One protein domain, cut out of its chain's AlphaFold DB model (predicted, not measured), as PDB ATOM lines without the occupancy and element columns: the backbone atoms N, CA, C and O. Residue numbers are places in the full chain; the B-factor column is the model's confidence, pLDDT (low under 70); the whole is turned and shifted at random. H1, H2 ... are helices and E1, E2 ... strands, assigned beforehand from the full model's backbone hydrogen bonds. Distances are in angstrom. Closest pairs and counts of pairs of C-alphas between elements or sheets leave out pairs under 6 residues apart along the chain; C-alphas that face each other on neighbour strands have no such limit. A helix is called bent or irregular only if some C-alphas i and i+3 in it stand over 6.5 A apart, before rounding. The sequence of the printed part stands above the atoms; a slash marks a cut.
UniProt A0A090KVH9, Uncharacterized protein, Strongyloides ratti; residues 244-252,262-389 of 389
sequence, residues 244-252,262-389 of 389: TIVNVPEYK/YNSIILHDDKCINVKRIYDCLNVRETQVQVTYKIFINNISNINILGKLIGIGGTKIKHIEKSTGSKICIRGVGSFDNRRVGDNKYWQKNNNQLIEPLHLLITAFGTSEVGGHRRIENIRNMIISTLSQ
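Overview. This is residues 244 to 252 and 262 to 389 of the 389 residues of an uncharacterized protein of Strongyloides ratti (UniProt A0A090KVH9). A strongly twisted sheet of six strands curls round one long helix, H4, with H2 beside H4 on the same face and short H1 at a corner with H2. Residues 337 to 350, with the short H3 among them, stick out from this body, and the hairpin of E3 and E4 reaches toward one end of the longest axis. The printed part has 137 residues with four named helices and six named strands, which follow one another along the chain as E1, E2, E3, E4, H1, H2, E5, H3, E6 and H4, and the class is mixed, helices and strands. The sheet is branched, with the antiparallel neighbour pairs E1 and E2, E2 and E4, E3 and E4, E4 and E6, and E5 and E6. The whole is only just compact, close to loose, with a radius of gyration of the C-alphas of 16.7 A and spans of 55 by 37 by 30 A.

Arrangement. E1, residues 244 to 249, is the antiparallel neighbour of E2, residues 262 to 269; N 246 and O 265 are 2.8 A apart, within hydrogen-bond range. E4, residues 288 to 298, has on one side E2, beside its residues 295 to 298, and E3, residues 274 to 278, beside 288 to 292, and on the other side E6, residues 359 to 366; these pairs are antiparallel, with N 296 and O 268, N 276 and O 290, and N 291 and O 364 each 2.8 A apart. E5, residues 326 to 331, is antiparallel to E6, with N 361 and O 329 2.8 A apart. The sheet curls round H4, residues 369 to 388; the closest C-alphas of E6 and H4 are those of Gly 366 and Gly 372, 5.0 A apart. H1, residues 305 to 310, only grazes the sheet and touches residues 383 to 387 of H4 alone, the closest C-alphas being Leu 309 and Thr 386, 6.4 A. H2, residues 312 to 324, has a height over the sheet of 5.2 A, over none of the strands. It touches H4, closest at C-alphas 324 and 375, 6.1 A, opposite ways at a shallow tilt of 32 degrees, only just short of steep. H1 and H2 touch only at the corner, closest at C-alphas 310 and 317, 5.0 A. H3, residues 346 to 349, touches no helix and is not on the sheet. Every O i to N i+4 pair is within hydrogen-bond range in H1 and H4, and 7 of 9 in H2; H3 is too short for such a pair.

Along the chain. E1 begins at C-alpha 244, (-1.790, -54.444, -20.712). E2 is 22.1 A long, E4 32.5 A, E6 22.4 A and H2 19.6 A; H2 is irregular, with C-alphas 313 and 316 8.4 A apart. H4, 28.8 A long, ends at C-alpha 388, (-8.277, -59.572, -11.980).

Size, cuts and confidence. The C-alphas of Lys 252 and Leu 282 are farthest apart, 57.7 A. Residues 253 to 261 are not printed, and C-alphas 252 and 262 are 10.5 A apart across this cut. The link from E5 to H3 is long. Confidence is under 70 in 34 residues, among them 279 to 287 and 337 to 354.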
ATOM      1  N   THR A 244      -1.800 -53.820 -22.043       84.12
ATOM      2  CA  THR A 244      -1.790 -54.444 -20.712       84.12
ATOM      3  C   THR A 244      -2.464 -55.802 -20.792       84.12
ATOM      4  O   THR A 244      -3.574 -55.920 -21.301       84.12
ATOM      5  N   ILE A 245      -1.772 -56.827 -20.305       84.06
ATOM      6  CA  ILE A 245      -2.289 -58.192 -20.220       84.06
ATOM      7  C   ILE A 245      -2.853 -58.374 -18.810       84.06
ATOM      8  O   ILE A 245      -2.178 -58.052 -17.832       84.06
ATOM      9  N   VAL A 246      -4.094 -58.846 -18.712       84.56
ATOM     10  CA  VAL A 246      -4.825 -59.035 -17.455       84.56
ATOM     11  C   VAL A 246      -5.266 -60.490 -17.374       84.56
ATOM     12  O   VAL A 246      -6.105 -60.934 -18.156       84.56
ATOM     13  N   ASN A 247      -4.689 -61.238 -16.438       83.12
ATOM     14  CA  ASN A 247      -5.060 -62.629 -16.195       83.12
ATOM     15  C   ASN A 247      -6.347 -62.668 -15.369       83.12
ATOM     16  O   ASN A 247      -6.395 -62.116 -14.271       83.12
ATOM     17  N   VAL A 248      -7.382 -63.312 -15.905       82.88
ATOM     18  CA  VAL A 248      -8.725 -63.360 -15.318       82.88
ATOM     19  C   VAL A 248      -9.134 -64.816 -15.104       82.88
ATOM     20  O   VAL A 248      -9.014 -65.603 -16.047       82.88
ATOM     21  N   PRO A 249      -9.607 -65.201 -13.903       78.44
ATOM     22  CA  PRO A 249      -9.982 -66.584 -13.628       78.44
ATOM     23  C   PRO A 249     -11.204 -67.010 -14.454       78.44
ATOM     24  O   PRO A 249     -12.160 -66.239 -14.616       78.44
ATOM     25  N   GLU A 250     -11.172 -68.238 -14.977       75.25
ATOM     26  CA  GLU A 250     -12.295 -68.847 -15.694       75.25
ATOM     27  C   GLU A 250     -13.485 -69.104 -14.761       75.25
ATOM     28  O   GLU A 250     -13.327 -69.590 -13.642       75.25
ATOM     29  N   TYR A 251     -14.705 -68.862 -15.248       61.38
ATOM     30  CA  TYR A 251     -15.925 -69.257 -14.540       61.38
ATOM     31  C   TYR A 251     -16.255 -70.730 -14.827       61.38
ATOM     32  O   TYR A 251     -17.214 -71.048 -15.530       61.38
ATOM     33  N   LYS A 252     -15.429 -71.641 -14.302       60.28
ATOM     34  CA  LYS A 252     -15.747 -73.073 -14.220       60.28
ATOM     35  C   LYS A 252     -16.327 -73.364 -12.840       60.28
ATOM     36  O   LYS A 252     -15.712 -73.049 -11.826       60.28
ATOM     37  N   TYR A 262      -6.608 -69.473 -15.467       80.25
ATOM     38  CA  TYR A 262      -6.663 -68.054 -15.830       80.25
ATOM     39  C   TYR A 262      -6.510 -67.876 -17.341       80.25
ATOM     40  O   TYR A 262      -5.617 -68.467 -17.945       80.25
ATOM     41  N   ASN A 263      -7.319 -66.994 -17.929       82.06
ATOM     42  CA  ASN A 263      -7.193 -66.562 -19.321       82.06
ATOM     43  C   ASN A 263      -6.739 -65.096 -19.389       82.06
ATOM     44  O   ASN A 263      -7.203 -64.244 -18.629       82.06
ATOM     45  N   SER A 264      -5.835 -64.793 -20.320       83.31
ATOM     46  CA  SER A 264      -5.183 -63.486 -20.440       83.31
ATOM     47  C   SER A 264      -5.940 -62.531 -21.371       83.31
ATOM     48  O   SER A 264      -5.700 -62.510 -22.578       83.31
ATOM     49  N   ILE A 265      -6.819 -61.689 -20.818       86.19
ATOM     50  CA  ILE A 265      -7.433 -60.573 -21.559       86.19
ATOM     51  C   ILE A 265      -6.337 -59.581 -21.955       86.19
ATOM     52  O   ILE A 265      -5.458 -59.268 -21.150       86.19
ATOM     53  N   ILE A 266      -6.415 -59.018 -23.163       85.19
ATOM     54  CA  ILE A 266      -5.528 -57.924 -23.570       85.19
ATOM     55  C   ILE A 266      -6.323 -56.620 -23.664       85.19
ATOM     56  O   ILE A 266      -7.206 -56.474 -24.511       85.19
ATOM     57  N   LEU A 267      -5.969 -55.664 -22.806       87.50
ATOM     58  CA  LEU A 267      -6.436 -54.283 -22.860       87.50
ATOM     59  C   LEU A 267      -5.472 -53.452 -23.713       87.50
ATOM     60  O   LEU A 267      -4.258 -53.450 -23.482       87.50
ATOM     61  N   HIS A 268      -6.021 -52.728 -24.679       86.81
ATOM     62  CA  HIS A 268      -5.282 -51.880 -25.606       86.81
ATOM     63  C   HIS A 268      -5.760 -50.433 -25.484       86.81
ATOM     64  O   HIS A 268      -6.921 -50.133 -25.742       86.81
ATOM     65  N   ASP A 269      -4.860 -49.533 -25.107       83.94
ATOM     66  CA  ASP A 269      -5.146 -48.100 -25.111       83.94
ATOM     67  C   ASP A 269      -5.163 -47.527 -26.529       83.94
ATOM     68  O   ASP A 269      -4.319 -47.877 -27.363       83.94
ATOM     69  N   ASP A 270      -6.085 -46.599 -26.781       78.31
ATOM     70  CA  ASP A 270      -6.049 -45.763 -27.977       78.31
ATOM     71  C   ASP A 270      -4.821 -44.833 -27.963       78.31
ATOM     72  O   ASP A 270      -4.354 -44.369 -26.917       78.31
ATOM     73  N   LYS A 271      -4.294 -44.562 -29.158       70.56
ATOM     74  CA  LYS A 271      -3.240 -43.570 -29.395       70.56
ATOM     75  C   LYS A 271      -3.799 -42.148 -29.424       70.56
ATOM     76  O   LYS A 271      -3.051 -41.204 -29.172       70.56
ATOM     77  N   CYS A 272      -5.084 -42.001 -29.728       62.97
ATOM     78  CA  CYS A 272      -5.794 -40.732 -29.727       62.97
ATOM     79  C   CYS A 272      -6.435 -40.474 -28.358       62.97
ATOM     80  O   CYS A 272      -7.053 -41.357 -27.763       62.97
ATOM     81  N   ILE A 273      -6.311 -39.240 -27.862       71.06
ATOM     82  CA  ILE A 273      -7.035 -38.769 -26.677       71.06
ATOM     83  C   ILE A 273      -7.705 -37.452 -27.043       71.06
ATOM     84  O   ILE A 273      -7.028 -36.481 -27.377       71.06
ATOM     85  N   ASN A 274      -9.035 -37.427 -26.990       74.94
ATOM     86  CA  ASN A 274      -9.814 -36.290 -27.463       74.94
ATOM     87  C   ASN A 274     -10.102 -35.361 -26.283       74.94
ATOM     88  O   ASN A 274     -10.882 -35.700 -25.389       74.94
ATOM     89  N   VAL A 275      -9.463 -34.193 -26.282       72.50
ATOM     90  CA  VAL A 275      -9.619 -33.170 -25.245       72.50
ATOM     91  C   VAL A 275     -10.519 -32.054 -25.764       72.50
ATOM     92  O   VAL A 275     -10.183 -31.386 -26.737       72.50
ATOM     93  N   LYS A 276     -11.656 -31.833 -25.099       76.88
ATOM     94  CA  LYS A 276     -12.545 -30.691 -25.333       76.88
ATOM     95  C   LYS A 276     -12.496 -29.771 -24.118       76.88
ATOM     96  O   LYS A 276     -12.894 -30.164 -23.022       76.88
ATOM     97  N   ARG A 277     -12.028 -28.541 -24.316       72.12
ATOM     98  CA  ARG A 277     -12.107 -27.476 -23.309       72.12
ATOM     99  C   ARG A 277     -13.488 -26.822 -23.390       72.12
ATOM    100  O   ARG A 277     -14.024 -26.647 -24.482       72.12
ATOM    101  N   ILE A 278     -14.070 -26.524 -22.237       70.31
ATOM    102  CA  ILE A 278     -15.391 -25.923 -22.071       70.31
ATOM    103  C   ILE A 278     -15.200 -24.697 -21.180       70.31
ATOM    104  O   ILE A 278     -14.897 -24.812 -19.991       70.31
ATOM    105  N   TYR A 279     -15.350 -23.529 -21.790       60.16
ATOM    106  CA  TYR A 279     -15.244 -22.237 -21.130       60.16
ATOM    107  C   TYR A 279     -16.660 -21.705 -20.896       60.16
ATOM    108  O   TYR A 279     -17.389 -21.462 -21.855       60.16
ATOM    109  N   ASP A 280     -17.058 -21.551 -19.634       56.69
ATOM    110  CA  ASP A 280     -18.224 -20.742 -19.266       56.69
ATOM    111  C   ASP A 280     -17.725 -19.295 -19.177       56.69
ATOM    112  O   ASP A 280     -17.031 -18.934 -18.233       56.69
ATOM    113  N   CYS A 281     -17.971 -18.502 -20.220       45.75
ATOM    114  CA  CYS A 281     -17.522 -17.107 -20.305       45.75
ATOM    115  C   CYS A 281     -18.510 -16.105 -19.680       45.75
ATOM    116  O   CYS A 281     -18.246 -14.907 -19.694       45.75
ATOM    117  N   LEU A 282     -19.647 -16.581 -19.157       44.69
ATOM    118  CA  LEU A 282     -20.710 -15.740 -18.593       44.69
ATOM    119  C   LEU A 282     -20.777 -15.837 -17.064       44.69
ATOM    120  O   LEU A 282     -21.182 -14.882 -16.405       44.69
ATOM    121  N   ASN A 283     -20.356 -16.964 -16.490       47.00
ATOM    122  CA  ASN A 283     -20.190 -17.132 -15.049       47.00
ATOM    123  C   ASN A 283     -18.700 -17.182 -14.693       47.00
ATOM    124  O   ASN A 283     -17.910 -17.778 -15.419       47.00
ATOM    125  N   VAL A 284     -18.321 -16.686 -13.511       47.47
ATOM    126  CA  VAL A 284     -16.972 -16.891 -12.943       47.47
ATOM    127  C   VAL A 284     -16.851 -18.331 -12.414       47.47
ATOM    128  O   VAL A 284     -16.817 -18.586 -11.212       47.47
ATOM    129  N   ARG A 285     -16.875 -19.300 -13.333       54.34
ATOM    130  CA  ARG A 285     -16.769 -20.739 -13.066       54.34
ATOM    131  C   ARG A 285     -15.463 -21.279 -13.625       54.34
ATOM    132  O   ARG A 285     -14.999 -20.869 -14.684       54.34
ATOM    133  N   GLU A 286     -14.876 -22.227 -12.905       62.16
ATOM    134  CA  GLU A 286     -13.610 -22.846 -13.291       62.16
ATOM    135  C   GLU A 286     -13.710 -23.512 -14.673       62.16
ATOM    136  O   GLU A 286     -14.663 -24.245 -14.953       62.16
ATOM    137  N   THR A 287     -12.698 -23.290 -15.521       67.19
ATOM    138  CA  THR A 287     -12.593 -23.907 -16.855       67.19
ATOM    139  C   THR A 287     -12.750 -25.423 -16.749       67.19
ATOM    140  O   THR A 287     -11.943 -26.088 -16.095       67.19
ATOM    141  N   GLN A 288     -13.748 -25.992 -17.425       77.81
ATOM    142  CA  GLN A 288     -13.950 -27.438 -17.431       77.81
ATOM    143  C   GLN A 288     -13.297 -28.063 -18.658       77.81
ATOM    144  O   GLN A 288     -13.521 -27.657 -19.794       77.81
ATOM    145  N   VAL A 289     -12.506 -29.105 -18.443       79.50
ATOM    146  CA  VAL A 289     -11.927 -29.921 -19.505       79.50
ATOM    147  C   VAL A 289     -12.581 -31.292 -19.494       79.50
ATOM    148  O   VAL A 289     -12.491 -32.035 -18.515       79.50
ATOM    149  N   GLN A 290     -13.210 -31.636 -20.613       88.31
ATOM    150  CA  GLN A 290     -13.682 -32.975 -20.920       88.31
ATOM    151  C   GLN A 290     -12.572 -33.729 -21.664       88.31
ATOM    152  O   GLN A 290     -12.263 -33.418 -22.815       88.31
ATOM    153  N   VAL A 291     -11.998 -34.755 -21.040       85.19
ATOM    154  CA  VAL A 291     -11.042 -35.669 -21.683       85.19
ATOM    155  C   VAL A 291     -11.758 -36.976 -22.007       85.19
ATOM    156  O   VAL A 291     -12.366 -37.594 -21.132       85.19
ATOM    157  N   THR A 292     -11.698 -37.392 -23.270       89.12
ATOM    158  CA  THR A 292     -12.362 -38.599 -23.779       89.12
ATOM    159  C   THR A 292     -11.324 -39.590 -24.306       89.12
ATOM    160  O   THR A 292     -10.428 -39.218 -25.063       89.12
ATOM    161  N   TYR A 293     -11.442 -40.853 -23.895       88.88
ATOM    162  CA  TYR A 293     -10.441 -41.900 -24.109       88.88
ATOM    163  C   TYR A 293     -11.095 -43.244 -24.426       88.88
ATOM    164  O   TYR A 293     -12.160 -43.550 -23.888       88.88
ATOM    165  N   LYS A 294     -10.453 -44.064 -25.263       92.25
ATOM    166  CA  LYS A 294     -10.906 -45.428 -25.568       92.25
ATOM    167  C   LYS A 294      -9.920 -46.457 -25.014       92.25
ATOM    168  O   LYS A 294      -8.714 -46.351 -25.227       92.25
ATOM    169  N   ILE A 295     -10.453 -47.476 -24.340       91.19
ATOM    170  CA  ILE A 295      -9.723 -48.700 -23.987       91.19
ATOM    171  C   ILE A 295     -10.383 -49.858 -24.732       91.19
ATOM    172  O   ILE A 295     -11.501 -50.255 -24.399       91.19
ATOM    173  N   PHE A 296      -9.700 -50.386 -25.740       90.44
ATOM    174  CA  PHE A 296     -10.121 -51.557 -26.503       90.44
ATOM    175  C   PHE A 296      -9.887 -52.841 -25.700       90.44
ATOM    176  O   PHE A 296      -8.896 -52.970 -24.973       90.44
ATOM    177  N   ILE A 297     -10.805 -53.795 -25.839       90.19
ATOM    178  CA  ILE A 297     -10.808 -55.075 -25.130       90.19
ATOM    179  C   ILE A 297     -10.756 -56.201 -26.161       90.19
ATOM    180  O   ILE A 297     -11.755 -56.494 -26.821       90.19
ATOM    181  N   ASN A 298      -9.623 -56.896 -26.245       86.12
ATOM    182  CA  ASN A 298      -9.551 -58.142 -27.002       86.12
ATOM    183  C   ASN A 298     -10.184 -59.253 -26.154       86.12
ATOM    184  O   ASN A 298      -9.572 -59.746 -25.203       86.12
ATOM    185  N   ASN A 299     -11.434 -59.590 -26.471       69.25
ATOM    186  CA  ASN A 299     -12.202 -60.602 -25.754       69.25
ATOM    187  C   ASN A 299     -11.737 -62.030 -26.101       69.25
ATOM    188  O   ASN A 299     -11.375 -62.310 -27.242       69.25
ATOM    189  N   ILE A 300     -11.802 -62.936 -25.123       67.56
ATOM    190  CA  ILE A 300     -11.594 -64.380 -25.291       67.56
ATOM    191  C   ILE A 300     -12.940 -65.061 -25.038       67.56
ATOM    192  O   ILE A 300     -13.612 -64.746 -24.057       67.56
ATOM    193  N   SER A 301     -13.320 -66.013 -25.894       69.19
ATOM    194  CA  SER A 301     -14.627 -66.702 -25.894       69.19
ATOM    195  C   SER A 301     -15.095 -67.224 -24.531       69.19
ATOM    196  O   SER A 301     -16.295 -67.313 -24.286       69.19
ATOM    197  N   ASN A 302     -14.155 -67.558 -23.646       73.94
ATOM    198  CA  ASN A 302     -14.405 -68.246 -22.382       73.94
ATOM    199  C   ASN A 302     -14.614 -67.294 -21.183       73.94
ATOM    200  O   ASN A 302     -14.806 -67.769 -20.065       73.94
ATOM    201  N   ILE A 303     -14.563 -65.965 -21.369       80.38
ATOM    202  CA  ILE A 303     -14.719 -64.990 -20.274       80.38
ATOM    203  C   ILE A 303     -15.884 -64.036 -20.548       80.38
ATOM    204  O   ILE A 303     -15.890 -63.285 -21.520       80.38
ATOM    205  N   ASN A 304     -16.836 -63.954 -19.613       85.94
ATOM    206  CA  ASN A 304     -17.848 -62.898 -19.617       85.94
ATOM    207  C   ASN A 304     -17.272 -61.575 -19.065       85.94
ATOM    208  O   ASN A 304     -17.578 -61.159 -17.944       85.94
ATOM    209  N   ILE A 305     -16.414 -60.923 -19.861       88.19
ATOM    210  CA  ILE A 305     -15.739 -59.663 -19.495       88.19
ATOM    211  C   ILE A 305     -16.765 -58.585 -19.125       88.19
ATOM    212  O   ILE A 305     -16.628 -57.916 -18.100       88.19
ATOM    213  N   LEU A 306     -17.821 -58.439 -19.932       89.69
ATOM    214  CA  LEU A 306     -18.855 -57.430 -19.707       89.69
ATOM    215  C   LEU A 306     -19.619 -57.695 -18.406       89.69
ATOM    216  O   LEU A 306     -19.810 -56.770 -17.624       89.69
ATOM    217  N   GLY A 307     -19.961 -58.950 -18.108       89.38
ATOM    218  CA  GLY A 307     -20.550 -59.342 -16.826       89.38
ATOM    219  C   GLY A 307     -19.664 -58.989 -15.626       89.38
ATOM    220  O   GLY A 307     -20.167 -58.430 -14.650       89.38
ATOM    221  N   LYS A 308     -18.345 -59.233 -15.709       89.38
ATOM    222  CA  LYS A 308     -17.392 -58.854 -14.647       89.38
ATOM    223  C   LYS A 308     -17.266 -57.337 -14.456       89.38
ATOM    224  O   LYS A 308     -17.191 -56.900 -13.310       89.38
ATOM    225  N   LEU A 309     -17.260 -56.549 -15.537       91.44
ATOM    226  CA  LEU A 309     -17.144 -55.081 -15.489       91.44
ATOM    227  C   LEU A 309     -18.431 -54.388 -15.026       91.44
ATOM    228  O   LEU A 309     -18.390 -53.491 -14.187       91.44
ATOM    229  N   ILE A 310     -19.575 -54.798 -15.576       92.69
ATOM    230  CA  ILE A 310     -20.891 -54.226 -15.266       92.69
ATOM    231  C   ILE A 310     -21.283 -54.605 -13.829       92.69
ATOM    232  O   ILE A 310     -21.690 -53.745 -13.043       92.69
ATOM    233  N   GLY A 311     -21.103 -55.877 -13.458       90.31
ATOM    234  CA  GLY A 311     -21.557 -56.429 -12.184       90.31
ATOM    235  C   GLY A 311     -23.084 -56.529 -12.082       90.31
ATOM    236  O   GLY A 311     -23.832 -56.100 -12.963       90.31
ATOM    237  N   ILE A 312     -23.573 -57.091 -10.976       90.88
ATOM    238  CA  ILE A 312     -25.012 -57.276 -10.733       90.88
ATOM    239  C   ILE A 312     -25.710 -55.905 -10.766       90.88
ATOM    240  O   ILE A 312     -25.294 -54.979 -10.072       90.88
ATOM    241  N   GLY A 313     -26.732 -55.735 -11.612       88.31
ATOM    242  CA  GLY A 313     -27.477 -54.471 -11.756       88.31
ATOM    243  C   GLY A 313     -26.666 -53.266 -12.272       88.31
ATOM    244  O   GLY A 313     -27.116 -52.117 -12.155       88.31
ATOM    245  N   GLY A 314     -25.460 -53.482 -12.808       91.19
ATOM    246  CA  GLY A 314     -24.536 -52.400 -13.166       91.19
ATOM    247  C   GLY A 314     -23.803 -51.776 -11.977       91.19
ATOM    248  O   GLY A 314     -23.266 -50.681 -12.111       91.19
ATOM    249  N   THR A 315     -23.813 -52.412 -10.801       94.62
ATOM    250  CA  THR A 315     -23.239 -51.846  -9.565       94.62
ATOM    251  C   THR A 315     -21.738 -51.573  -9.654       94.62
ATOM    252  O   THR A 315     -21.309 -50.515  -9.196       94.62
ATOM    253  N   LYS A 316     -20.945 -52.465 -10.266       94.25
ATOM    254  CA  LYS A 316     -19.487 -52.292 -10.393       94.25
ATOM    255  C   LYS A 316     -19.148 -51.083 -11.268       94.25
ATOM    256  O   LYS A 316     -18.452 -50.181 -10.808       94.25
ATOM    257  N   ILE A 317     -19.698 -51.004 -12.483       94.31
ATOM    258  CA  ILE A 317     -19.422 -49.879 -13.393       94.31
ATOM    259  C   ILE A 317     -19.934 -48.541 -12.828       94.31
ATOM    260  O   ILE A 317     -19.168 -47.580 -12.783       94.31
ATOM    261  N   LYS A 318     -21.149 -48.501 -12.256       95.50
ATOM    262  CA  LYS A 318     -21.699 -47.304 -11.585       95.50
ATOM    263  C   LYS A 318     -20.861 -46.861 -10.381       95.50
ATOM    264  O   LYS A 318     -20.788 -45.668 -10.095       95.50
ATOM    265  N   HIS A 319     -20.235 -47.795  -9.658       95.62
ATOM    266  CA  HIS A 319     -19.325 -47.461  -8.562       95.62
ATOM    267  C   HIS A 319     -18.054 -46.772  -9.078       95.62
ATOM    268  O   HIS A 319     -17.665 -45.757  -8.507       95.62
ATOM    269  N   ILE A 320     -17.454 -47.264 -10.172       95.00
ATOM    270  CA  ILE A 320     -16.287 -46.627 -10.814       95.00
ATOM    271  C   ILE A 320     -16.659 -45.231 -11.343       95.00
ATOM    272  O   ILE A 320     -15.929 -44.271 -11.105       95.00
ATOM    273  N   GLU A 321     -17.809 -45.085 -12.007       95.44
ATOM    274  CA  GLU A 321     -18.310 -43.781 -12.478       95.44
ATOM    275  C   GLU A 321     -18.502 -42.789 -11.317       95.44
ATOM    276  O   GLU A 321     -17.991 -41.665 -11.358       95.44
ATOM    277  N   LYS A 322     -19.178 -43.218 -10.239       95.06
ATOM    278  CA  LYS A 322     -19.458 -42.377  -9.063       95.06
ATOM    279  C   LYS A 322     -18.194 -41.990  -8.294       95.06
ATOM    280  O   LYS A 322     -18.091 -40.842  -7.868       95.06
ATOM    281  N   SER A 323     -17.242 -42.905  -8.102       93.94
ATOM    282  CA  SER A 323     -16.011 -42.627  -7.344       93.94
ATOM    283  C   SER A 323     -15.011 -41.753  -8.106       93.94
ATOM    284  O   SER A 323     -14.177 -41.094  -7.487       93.94
ATOM    285  N   THR A 324     -15.101 -41.710  -9.440       91.19
ATOM    286  CA  THR A 324     -14.185 -40.945 -10.305       91.19
ATOM    287  C   THR A 324     -14.823 -39.704 -10.937       91.19
ATOM    288  O   THR A 324     -14.144 -38.963 -11.654       91.19
ATOM    289  N   GLY A 325     -16.117 -39.455 -10.692       91.06
ATOM    290  CA  GLY A 325     -16.863 -38.327 -11.259       91.06
ATOM    291  C   GLY A 325     -16.761 -38.280 -12.786       91.06
ATOM    292  O   GLY A 325     -16.406 -37.244 -13.349       91.06
ATOM    293  N   SER A 326     -16.939 -39.436 -13.427       93.81
ATOM    294  CA  SER A 326     -16.678 -39.673 -14.853       93.81
ATOM    295  C   SER A 326     -17.699 -40.664 -15.423       93.81
ATOM    296  O   SER A 326     -18.349 -41.378 -14.665       93.81
ATOM    297  N   LYS A 327     -17.841 -40.718 -16.751       95.75
ATOM    298  CA  LYS A 327     -18.807 -41.575 -17.459       95.75
ATOM    299  C   LYS A 327     -18.094 -42.667 -18.259       95.75
ATOM    300  O   LYS A 327     -17.071 -42.384 -18.882       95.75
ATOM    301  N   ILE A 328     -18.629 -43.888 -18.271       95.69
ATOM    302  CA  ILE A 328     -18.039 -45.044 -18.966       95.69
ATOM    303  C   ILE A 328     -19.096 -45.707 -19.856       95.69
ATOM    304  O   ILE A 328     -20.009 -46.378 -19.381       95.69
ATOM    305  N   CYS A 329     -18.951 -45.557 -21.171       93.00
ATOM    306  CA  CYS A 329     -19.840 -46.158 -22.163       93.00
ATOM    307  C   CYS A 329     -19.182 -47.393 -22.792       93.00
ATOM    308  O   CYS A 329     -18.132 -47.281 -23.420       93.00
ATOM    309  N   ILE A 330     -19.817 -48.561 -22.682       92.81
ATOM    310  CA  ILE A 330     -19.402 -49.779 -23.399       92.81
ATOM    311  C   ILE A 330     -19.894 -49.671 -24.851       92.81
ATOM    312  O   ILE A 330     -21.056 -49.329 -25.076       92.81
ATOM    313  N   ARG A 331     -19.016 -49.908 -25.832       90.25
ATOM    314  CA  ARG A 331     -19.278 -49.729 -27.274       90.25
ATOM    315  C   ARG A 331     -18.531 -50.762 -28.124       90.25
ATOM    316  O   ARG A 331     -17.701 -51.509 -27.612       90.25
ATOM    317  N   GLY A 332     -18.818 -50.788 -29.425       86.94
ATOM    318  CA  GLY A 332     -18.197 -51.686 -30.397       86.94
ATOM    319  C   GLY A 332     -18.880 -53.048 -30.530       86.94
ATOM    320  O   GLY A 332     -19.848 -53.355 -29.827       86.94
ATOM    321  N   VAL A 333     -18.379 -53.872 -31.452       83.19
ATOM    322  CA  VAL A 333     -18.878 -55.234 -31.716       83.19
ATOM    323  C   VAL A 333     -18.927 -56.055 -30.421       83.19
ATOM    324  O   VAL A 333     -17.937 -56.149 -29.699       83.19
ATOM    325  N   GLY A 334     -20.079 -56.663 -30.124       79.94
ATOM    326  CA  GLY A 334     -20.277 -57.493 -28.926       79.94
ATOM    327  C   GLY A 334     -20.583 -56.729 -27.629       79.94
ATOM    328  O   GLY A 334     -20.655 -57.352 -26.575       79.94
ATOM    329  N   SER A 335     -20.791 -55.405 -27.678       82.12
ATOM    330  CA  SER A 335     -21.214 -54.605 -26.508       82.12
ATOM    331  C   SER A 335     -22.670 -54.834 -26.066       82.12
ATOM    332  O   SER A 335     -23.033 -54.467 -24.949       82.12
ATOM    333  N   PHE A 336     -23.491 -55.472 -26.907       77.81
ATOM    334  CA  PHE A 336     -24.890 -55.825 -26.643       77.81
ATOM    335  C   PHE A 336     -25.080 -57.349 -26.665       77.81
ATOM    336  O   PHE A 336     -24.397 -58.053 -27.406       77.81
ATOM    337  N   ASP A 337     -26.049 -57.869 -25.902       69.88
ATOM    338  CA  ASP A 337     -26.505 -59.255 -26.077       69.88
ATOM    339  C   ASP A 337     -27.344 -59.345 -27.359       69.88
ATOM    340  O   ASP A 337     -28.479 -58.860 -27.407       69.88
ATOM    341  N   ASN A 338     -26.781 -59.976 -28.392       58.97
ATOM    342  CA  ASN A 338     -27.410 -60.141 -29.706       58.97
ATOM    343  C   ASN A 338     -28.815 -60.768 -29.631       58.97
ATOM    344  O   ASN A 338     -29.641 -60.489 -30.496       58.97
ATOM    345  N   ARG A 339     -29.143 -61.531 -28.573       56.84
ATOM    346  CA  ARG A 339     -30.490 -62.100 -28.356       56.84
ATOM    347  C   ARG A 339     -31.582 -61.045 -28.138       56.84
ATOM    348  O   ARG A 339     -32.759 -61.379 -28.195       56.84
ATOM    349  N   ARG A 340     -31.215 -59.780 -27.892       53.94
ATOM    350  CA  ARG A 340     -32.138 -58.628 -27.832       53.94
ATOM    351  C   ARG A 340     -32.089 -57.730 -29.073       53.94
ATOM    352  O   ARG A 340     -32.867 -56.787 -29.152       53.94
ATOM    353  N   VAL A 341     -31.198 -58.008 -30.026       55.41
ATOM    354  CA  VAL A 341     -30.991 -57.215 -31.255       55.41
ATOM    355  C   VAL A 341     -31.334 -58.062 -32.492       55.41
ATOM    356  O   VAL A 341     -30.654 -58.012 -33.513       55.41
ATOM    357  N   GLY A 342     -32.393 -58.872 -32.386       44.44
ATOM    358  CA  GLY A 342     -32.903 -59.679 -33.494       44.44
ATOM    359  C   GLY A 342     -33.447 -58.806 -34.627       44.44
ATOM    360  O   GLY A 342     -34.271 -57.925 -34.382       44.44
ATOM    361  N   ASP A 343     -32.952 -59.054 -35.842       49.69
ATOM    362  CA  ASP A 343     -33.458 -58.669 -37.175       49.69
ATOM    363  C   ASP A 343     -33.783 -57.192 -37.477       49.69
ATOM    364  O   ASP A 343     -34.070 -56.834 -38.625       49.69
ATOM    365  N   ASN A 344     -33.687 -56.293 -36.500       53.66
ATOM    366  CA  ASN A 344     -34.122 -54.909 -36.639       53.66
ATOM    367  C   ASN A 344     -33.062 -54.039 -37.345       53.66
ATOM    368  O   ASN A 344     -32.335 -53.262 -36.720       53.66
ATOM    369  N   LYS A 345     -32.986 -54.176 -38.678       55.12
ATOM    370  CA  LYS A 345     -32.014 -53.530 -39.592       55.12
ATOM    371  C   LYS A 345     -31.841 -52.014 -39.398       55.12
ATOM    372  O   LYS A 345     -30.760 -51.493 -39.674       55.12
ATOM    373  N   TYR A 346     -32.844 -51.306 -38.870       52.03
ATOM    374  CA  TYR A 346     -32.725 -49.889 -38.490       52.03
ATOM    375  C   TYR A 346     -31.597 -49.633 -37.476       52.03
ATOM    376  O   TYR A 346     -30.859 -48.655 -37.606       52.03
ATOM    377  N   TRP A 347     -31.397 -50.538 -36.514       51.22
ATOM    378  CA  TRP A 347     -30.332 -50.421 -35.511       51.22
ATOM    379  C   TRP A 347     -28.937 -50.674 -36.081       51.22
ATOM    380  O   TRP A 347     -27.965 -50.193 -35.507       51.22
ATOM    381  N   GLN A 348     -28.819 -51.374 -37.209       52.28
ATOM    382  CA  GLN A 348     -27.536 -51.575 -37.888       52.28
ATOM    383  C   GLN A 348     -27.150 -50.347 -38.724       52.28
ATOM    384  O   GLN A 348     -25.992 -49.940 -38.710       52.28
ATOM    385  N   LYS A 349     -28.116 -49.716 -39.409       53.31
ATOM    386  CA  LYS A 349     -27.838 -48.637 -40.375       53.31
ATOM    387  C   LYS A 349     -27.412 -47.303 -39.740       53.31
ATOM    388  O   LYS A 349     -26.696 -46.544 -40.381       53.31
ATOM    389  N   ASN A 350     -27.815 -47.038 -38.493       52.66
ATOM    390  CA  ASN A 350     -27.545 -45.762 -37.809       52.66
ATOM    391  C   ASN A 350     -26.447 -45.840 -36.725       52.66
ATOM    392  O   ASN A 350     -26.049 -44.806 -36.187       52.66
ATOM    393  N   ASN A 351     -25.945 -47.032 -36.377       56.47
ATOM    394  CA  ASN A 351     -24.984 -47.205 -35.282       56.47
ATOM    395  C   ASN A 351     -23.553 -47.462 -35.773       56.47
ATOM    396  O   ASN A 351     -23.014 -48.556 -35.608       56.47
ATOM    397  N   ASN A 352     -22.870 -46.404 -36.224       58.91
ATOM    398  CA  ASN A 352     -21.414 -46.427 -36.465       58.91
ATOM    399  C   ASN A 352     -20.618 -46.913 -35.229       58.91
ATOM    400  O   ASN A 352     -19.522 -47.449 -35.352       58.91
ATOM    401  N   GLN A 353     -21.205 -46.794 -34.032       56.31
ATOM    402  CA  GLN A 353     -20.686 -47.307 -32.757       56.31
ATOM    403  C   GLN A 353     -20.529 -48.842 -32.700       56.31
ATOM    404  O   GLN A 353     -19.911 -49.335 -31.758       56.31
ATOM    405  N   LEU A 354     -21.083 -49.588 -33.666       62.31
ATOM    406  CA  LEU A 354     -20.939 -51.044 -33.811       62.31
ATOM    407  C   LEU A 354     -19.909 -51.456 -34.880       62.31
ATOM    408  O   LEU A 354     -19.660 -52.647 -35.032       62.31
ATOM    409  N   ILE A 355     -19.307 -50.504 -35.604       75.62
ATOM    410  CA  ILE A 355     -18.235 -50.772 -36.584       75.62
ATOM    411  C   ILE A 355     -16.891 -50.975 -35.867       75.62
ATOM    412  O   ILE A 355     -16.056 -51.772 -36.289       75.62
ATOM    413  N   GLU A 356     -16.674 -50.258 -34.764       82.44
ATOM    414  CA  GLU A 356     -15.450 -50.356 -33.970       82.44
ATOM    415  C   GLU A 356     -15.385 -51.670 -33.159       82.44
ATOM    416  O   GLU A 356     -16.425 -52.187 -32.737       82.44
ATOM    417  N   PRO A 357     -14.187 -52.211 -32.867       87.12
ATOM    418  CA  PRO A 357     -14.040 -53.340 -31.948       87.12
ATOM    419  C   PRO A 357     -14.472 -52.975 -30.516       87.12
ATOM    420  O   PRO A 357     -14.551 -51.796 -30.152       87.12
ATOM    421  N   LEU A 358     -14.751 -54.000 -29.700       90.06
ATOM    422  CA  LEU A 358     -15.231 -53.861 -28.322       90.06
ATOM    423  C   LEU A 358     -14.331 -52.925 -27.502       90.06
ATOM    424  O   LEU A 358     -13.130 -53.171 -27.362       90.06
ATOM    425  N   HIS A 359     -14.907 -51.867 -26.934       91.88
ATOM    426  CA  HIS A 359     -14.160 -50.888 -26.152       91.88
ATOM    427  C   HIS A 359     -14.989 -50.207 -25.063       91.88
ATOM    428  O   HIS A 359     -16.221 -50.191 -25.072       91.88
ATOM    429  N   LEU A 360     -14.267 -49.600 -24.126       93.88
ATOM    430  CA  LEU A 360     -14.788 -48.674 -23.132       93.88
ATOM    431  C   LEU A 360     -14.450 -47.254 -23.583       93.88
ATOM    432  O   LEU A 360     -13.277 -46.888 -23.641       93.88
ATOM    433  N   LEU A 361     -15.473 -46.465 -23.901       94.31
ATOM    434  CA  LEU A 361     -15.361 -45.029 -24.121       94.31
ATOM    435  C   LEU A 361     -15.527 -44.324 -22.770       94.31
ATOM    436  O   LEU A 361     -16.631 -44.243 -22.229       94.31
ATOM    437  N   ILE A 362     -14.416 -43.844 -22.224       95.00
ATOM    438  CA  ILE A 362     -14.340 -43.149 -20.939       95.00
ATOM    439  C   ILE A 362     -14.365 -41.644 -21.201       95.00
ATOM    440  O   ILE A 362     -13.557 -41.139 -21.979       95.00
ATOM    441  N   THR A 363     -15.242 -40.924 -20.507       94.44
ATOM    442  CA  THR A 363     -15.307 -39.460 -20.514       94.44
ATOM    443  C   THR A 363     -15.113 -38.945 -19.092       94.44
ATOM    444  O   THR A 363     -15.980 -39.133 -18.237       94.44
ATOM    445  N   ALA A 364     -13.984 -38.286 -18.838       91.88
ATOM    446  CA  ALA A 364     -13.659 -37.679 -17.552       91.88
ATOM    447  C   ALA A 364     -13.705 -36.151 -17.639       91.88
ATOM    448  O   ALA A 364     -13.229 -35.565 -18.611       91.88
ATOM    449  N   PHE A 365     -14.230 -35.507 -16.597       87.50
ATOM    450  CA  PHE A 365     -14.258 -34.050 -16.460       87.50
ATOM    451  C   PHE A 365     -13.273 -33.600 -15.377       87.50
ATOM    452  O   PHE A 365     -13.116 -34.276 -14.359       87.50
ATOM    453  N   GLY A 366     -12.615 -32.458 -15.560       82.38
ATOM    454  CA  GLY A 366     -11.740 -31.865 -14.546       82.38
ATOM    455  C   GLY A 366     -11.409 -30.406 -14.838       82.38
ATOM    456  O   GLY A 366     -11.664 -29.922 -15.930       82.38
ATOM    457  N   THR A 367     -10.801 -29.715 -13.876       79.69
ATOM    458  CA  THR A 367     -10.386 -28.298 -13.987       79.69
ATOM    459  C   THR A 367      -9.159 -28.074 -14.882       79.69
ATOM    460  O   THR A 367      -8.711 -26.955 -15.096       79.69
ATOM    461  N   SER A 368      -8.564 -29.157 -15.384       74.00
ATOM    462  CA  SER A 368      -7.411 -29.164 -16.284       74.00
ATOM    463  C   SER A 368      -7.363 -30.484 -17.052       74.00
ATOM    464  O   SER A 368      -7.897 -31.501 -16.594       74.00
ATOM    465  N   GLU A 369      -6.674 -30.496 -18.194       75.38
ATOM    466  CA  GLU A 369      -6.517 -31.691 -19.041       75.38
ATOM    467  C   GLU A 369      -5.889 -32.835 -18.236       75.38
ATOM    468  O   GLU A 369      -6.409 -33.949 -18.184       75.38
ATOM    469  N   VAL A 370      -4.825 -32.530 -17.494       67.50
ATOM    470  CA  VAL A 370      -4.135 -33.484 -16.618       67.50
ATOM    471  C   VAL A 370      -4.978 -33.890 -15.403       67.50
ATOM    472  O   VAL A 370      -4.823 -35.008 -14.911       67.50
ATOM    473  N   GLY A 371      -5.936 -33.071 -14.960       73.12
ATOM    474  CA  GLY A 371      -7.001 -33.507 -14.050       73.12
ATOM    475  C   GLY A 371      -7.857 -34.628 -14.656       73.12
ATOM    476  O   GLY A 371      -8.058 -35.664 -14.016       73.12
ATOM    477  N   GLY A 372      -8.286 -34.468 -15.910       80.94
ATOM    478  CA  GLY A 372      -9.009 -35.495 -16.671       80.94
ATOM    479  C   GLY A 372      -8.178 -36.762 -16.918       80.94
ATOM    480  O   GLY A 372      -8.637 -37.865 -16.622       80.94
ATOM    481  N   HIS A 373      -6.921 -36.631 -17.356       78.50
ATOM    482  CA  HIS A 373      -6.024 -37.780 -17.557       78.50
ATOM    483  C   HIS A 373      -5.732 -38.549 -16.254       78.50
ATOM    484  O   HIS A 373      -5.682 -39.780 -16.274       78.50
ATOM    485  N   ARG A 374      -5.595 -37.866 -15.103       78.00
ATOM    486  CA  ARG A 374      -5.467 -38.523 -13.783       78.00
ATOM    487  C   ARG A 374      -6.707 -39.362 -13.449       78.00
ATOM    488  O   ARG A 374      -6.560 -40.477 -12.953       78.00
ATOM    489  N   ARG A 375      -7.914 -38.862 -13.748       86.19
ATOM    490  CA  ARG A 375      -9.163 -39.631 -13.587       86.19
ATOM    491  C   ARG A 375      -9.194 -40.842 -14.523       86.19
ATOM    492  O   ARG A 375      -9.488 -41.934 -14.055       86.19
ATOM    493  N   ILE A 376      -8.804 -40.690 -15.789       88.81
ATOM    494  CA  ILE A 376      -8.725 -41.794 -16.765       88.81
ATOM    495  C   ILE A 376      -7.747 -42.896 -16.323       88.81
ATOM    496  O   ILE A 376      -8.104 -44.070 -16.367       88.81
ATOM    497  N   GLU A 377      -6.548 -42.553 -15.839       85.56
ATOM    498  CA  GLU A 377      -5.605 -43.549 -15.300       85.56
ATOM    499  C   GLU A 377      -6.152 -44.239 -14.037       85.56
ATOM    500  O   GLU A 377      -5.998 -45.453 -13.899       85.56
ATOM    501  N   ASN A 378      -6.854 -43.523 -13.149       89.38
ATOM    502  CA  ASN A 378      -7.533 -44.149 -12.007       89.38
ATOM    503  C   ASN A 378      -8.641 -45.116 -12.461       89.38
ATOM    504  O   ASN A 378      -8.682 -46.250 -11.988       89.38
ATOM    505  N   ILE A 379      -9.485 -44.712 -13.416       92.62
ATOM    506  CA  ILE A 379     -10.533 -45.557 -14.014       92.62
ATOM    507  C   ILE A 379      -9.911 -46.809 -14.645       92.62
ATOM    508  O   ILE A 379     -10.382 -47.917 -14.393       92.62
ATOM    509  N   ARG A 380      -8.810 -46.666 -15.393       90.75
ATOM    510  CA  ARG A 380      -8.052 -47.788 -15.972       90.75
ATOM    511  C   ARG A 380      -7.546 -48.756 -14.902       90.75
ATOM    512  O   ARG A 380      -7.712 -49.963 -15.061       90.75
ATOM    513  N   ASN A 381      -6.981 -48.251 -13.807       89.69
ATOM    514  CA  ASN A 381      -6.515 -49.090 -12.698       89.69
ATOM    515  C   ASN A 381      -7.682 -49.818 -12.004       89.69
ATOM    516  O   ASN A 381      -7.563 -51.005 -11.698       89.69
ATOM    517  N   MET A 382      -8.829 -49.153 -11.819       93.56
ATOM    518  CA  MET A 382     -10.043 -49.781 -11.284       93.56
ATOM    519  C   MET A 382     -10.607 -50.851 -12.230       93.56
ATOM    520  O   MET A 382     -10.999 -51.915 -11.759       93.56
ATOM    521  N   ILE A 383     -10.598 -50.623 -13.547       92.75
ATOM    522  CA  ILE A 383     -10.993 -51.609 -14.570       92.75
ATOM    523  C   ILE A 383     -10.093 -52.849 -14.508       92.75
ATOM    524  O   ILE A 383     -10.606 -53.964 -14.451       92.75
ATOM    525  N   ILE A 384      -8.767 -52.667 -14.460       91.25
ATOM    526  CA  ILE A 384      -7.802 -53.772 -14.335       91.25
ATOM    527  C   ILE A 384      -8.065 -54.561 -13.046       91.25
ATOM    528  O   ILE A 384      -8.251 -55.774 -13.100       91.25
ATOM    529  N   SER A 385      -8.179 -53.879 -11.900       91.38
ATOM    530  CA  SER A 385      -8.481 -54.518 -10.611       91.38
ATOM    531  C   SER A 385      -9.824 -55.262 -10.613       91.38
ATOM    532  O   SER A 385      -9.918 -56.350 -10.052       91.38
ATOM    533  N   THR A 386     -10.840 -54.725 -11.292       90.44
ATOM    534  CA  THR A 386     -12.180 -55.329 -11.418       90.44
ATOM    535  C   THR A 386     -12.191 -56.589 -12.287       90.44
ATOM    536  O   THR A 386     -13.094 -57.415 -12.138       90.44
ATOM    537  N   LEU A 387     -11.216 -56.733 -13.192       88.62
ATOM    538  CA  LEU A 387     -11.051 -57.889 -14.074       88.62
ATOM    539  C   LEU A 387     -10.194 -58.990 -13.441       88.62
ATOM    540  O   LEU A 387     -10.551 -60.160 -13.558       88.62
ATOM    541  N   SER A 388      -9.119 -58.626 -12.733       85.06
ATOM    542  CA  SER A 388      -8.277 -59.572 -11.980       85.06
ATOM    543  C   SER A 388      -8.994 -60.245 -10.795       85.06
ATOM    544  O   SER A 388      -8.449 -61.189 -10.227       85.06
ATOM    545  N   GLN A 389     -10.186 -59.758 -10.420       76.56
ATOM    546  CA  GLN A 389     -11.152 -60.389  -9.507       76.56
ATOM    547  C   GLN A 389     -12.101 -61.310 -10.283       76.56
ATOM    548  O   GLN A 389     -11.923 -62.543 -10.278       76.56
TER     549      GLN A 389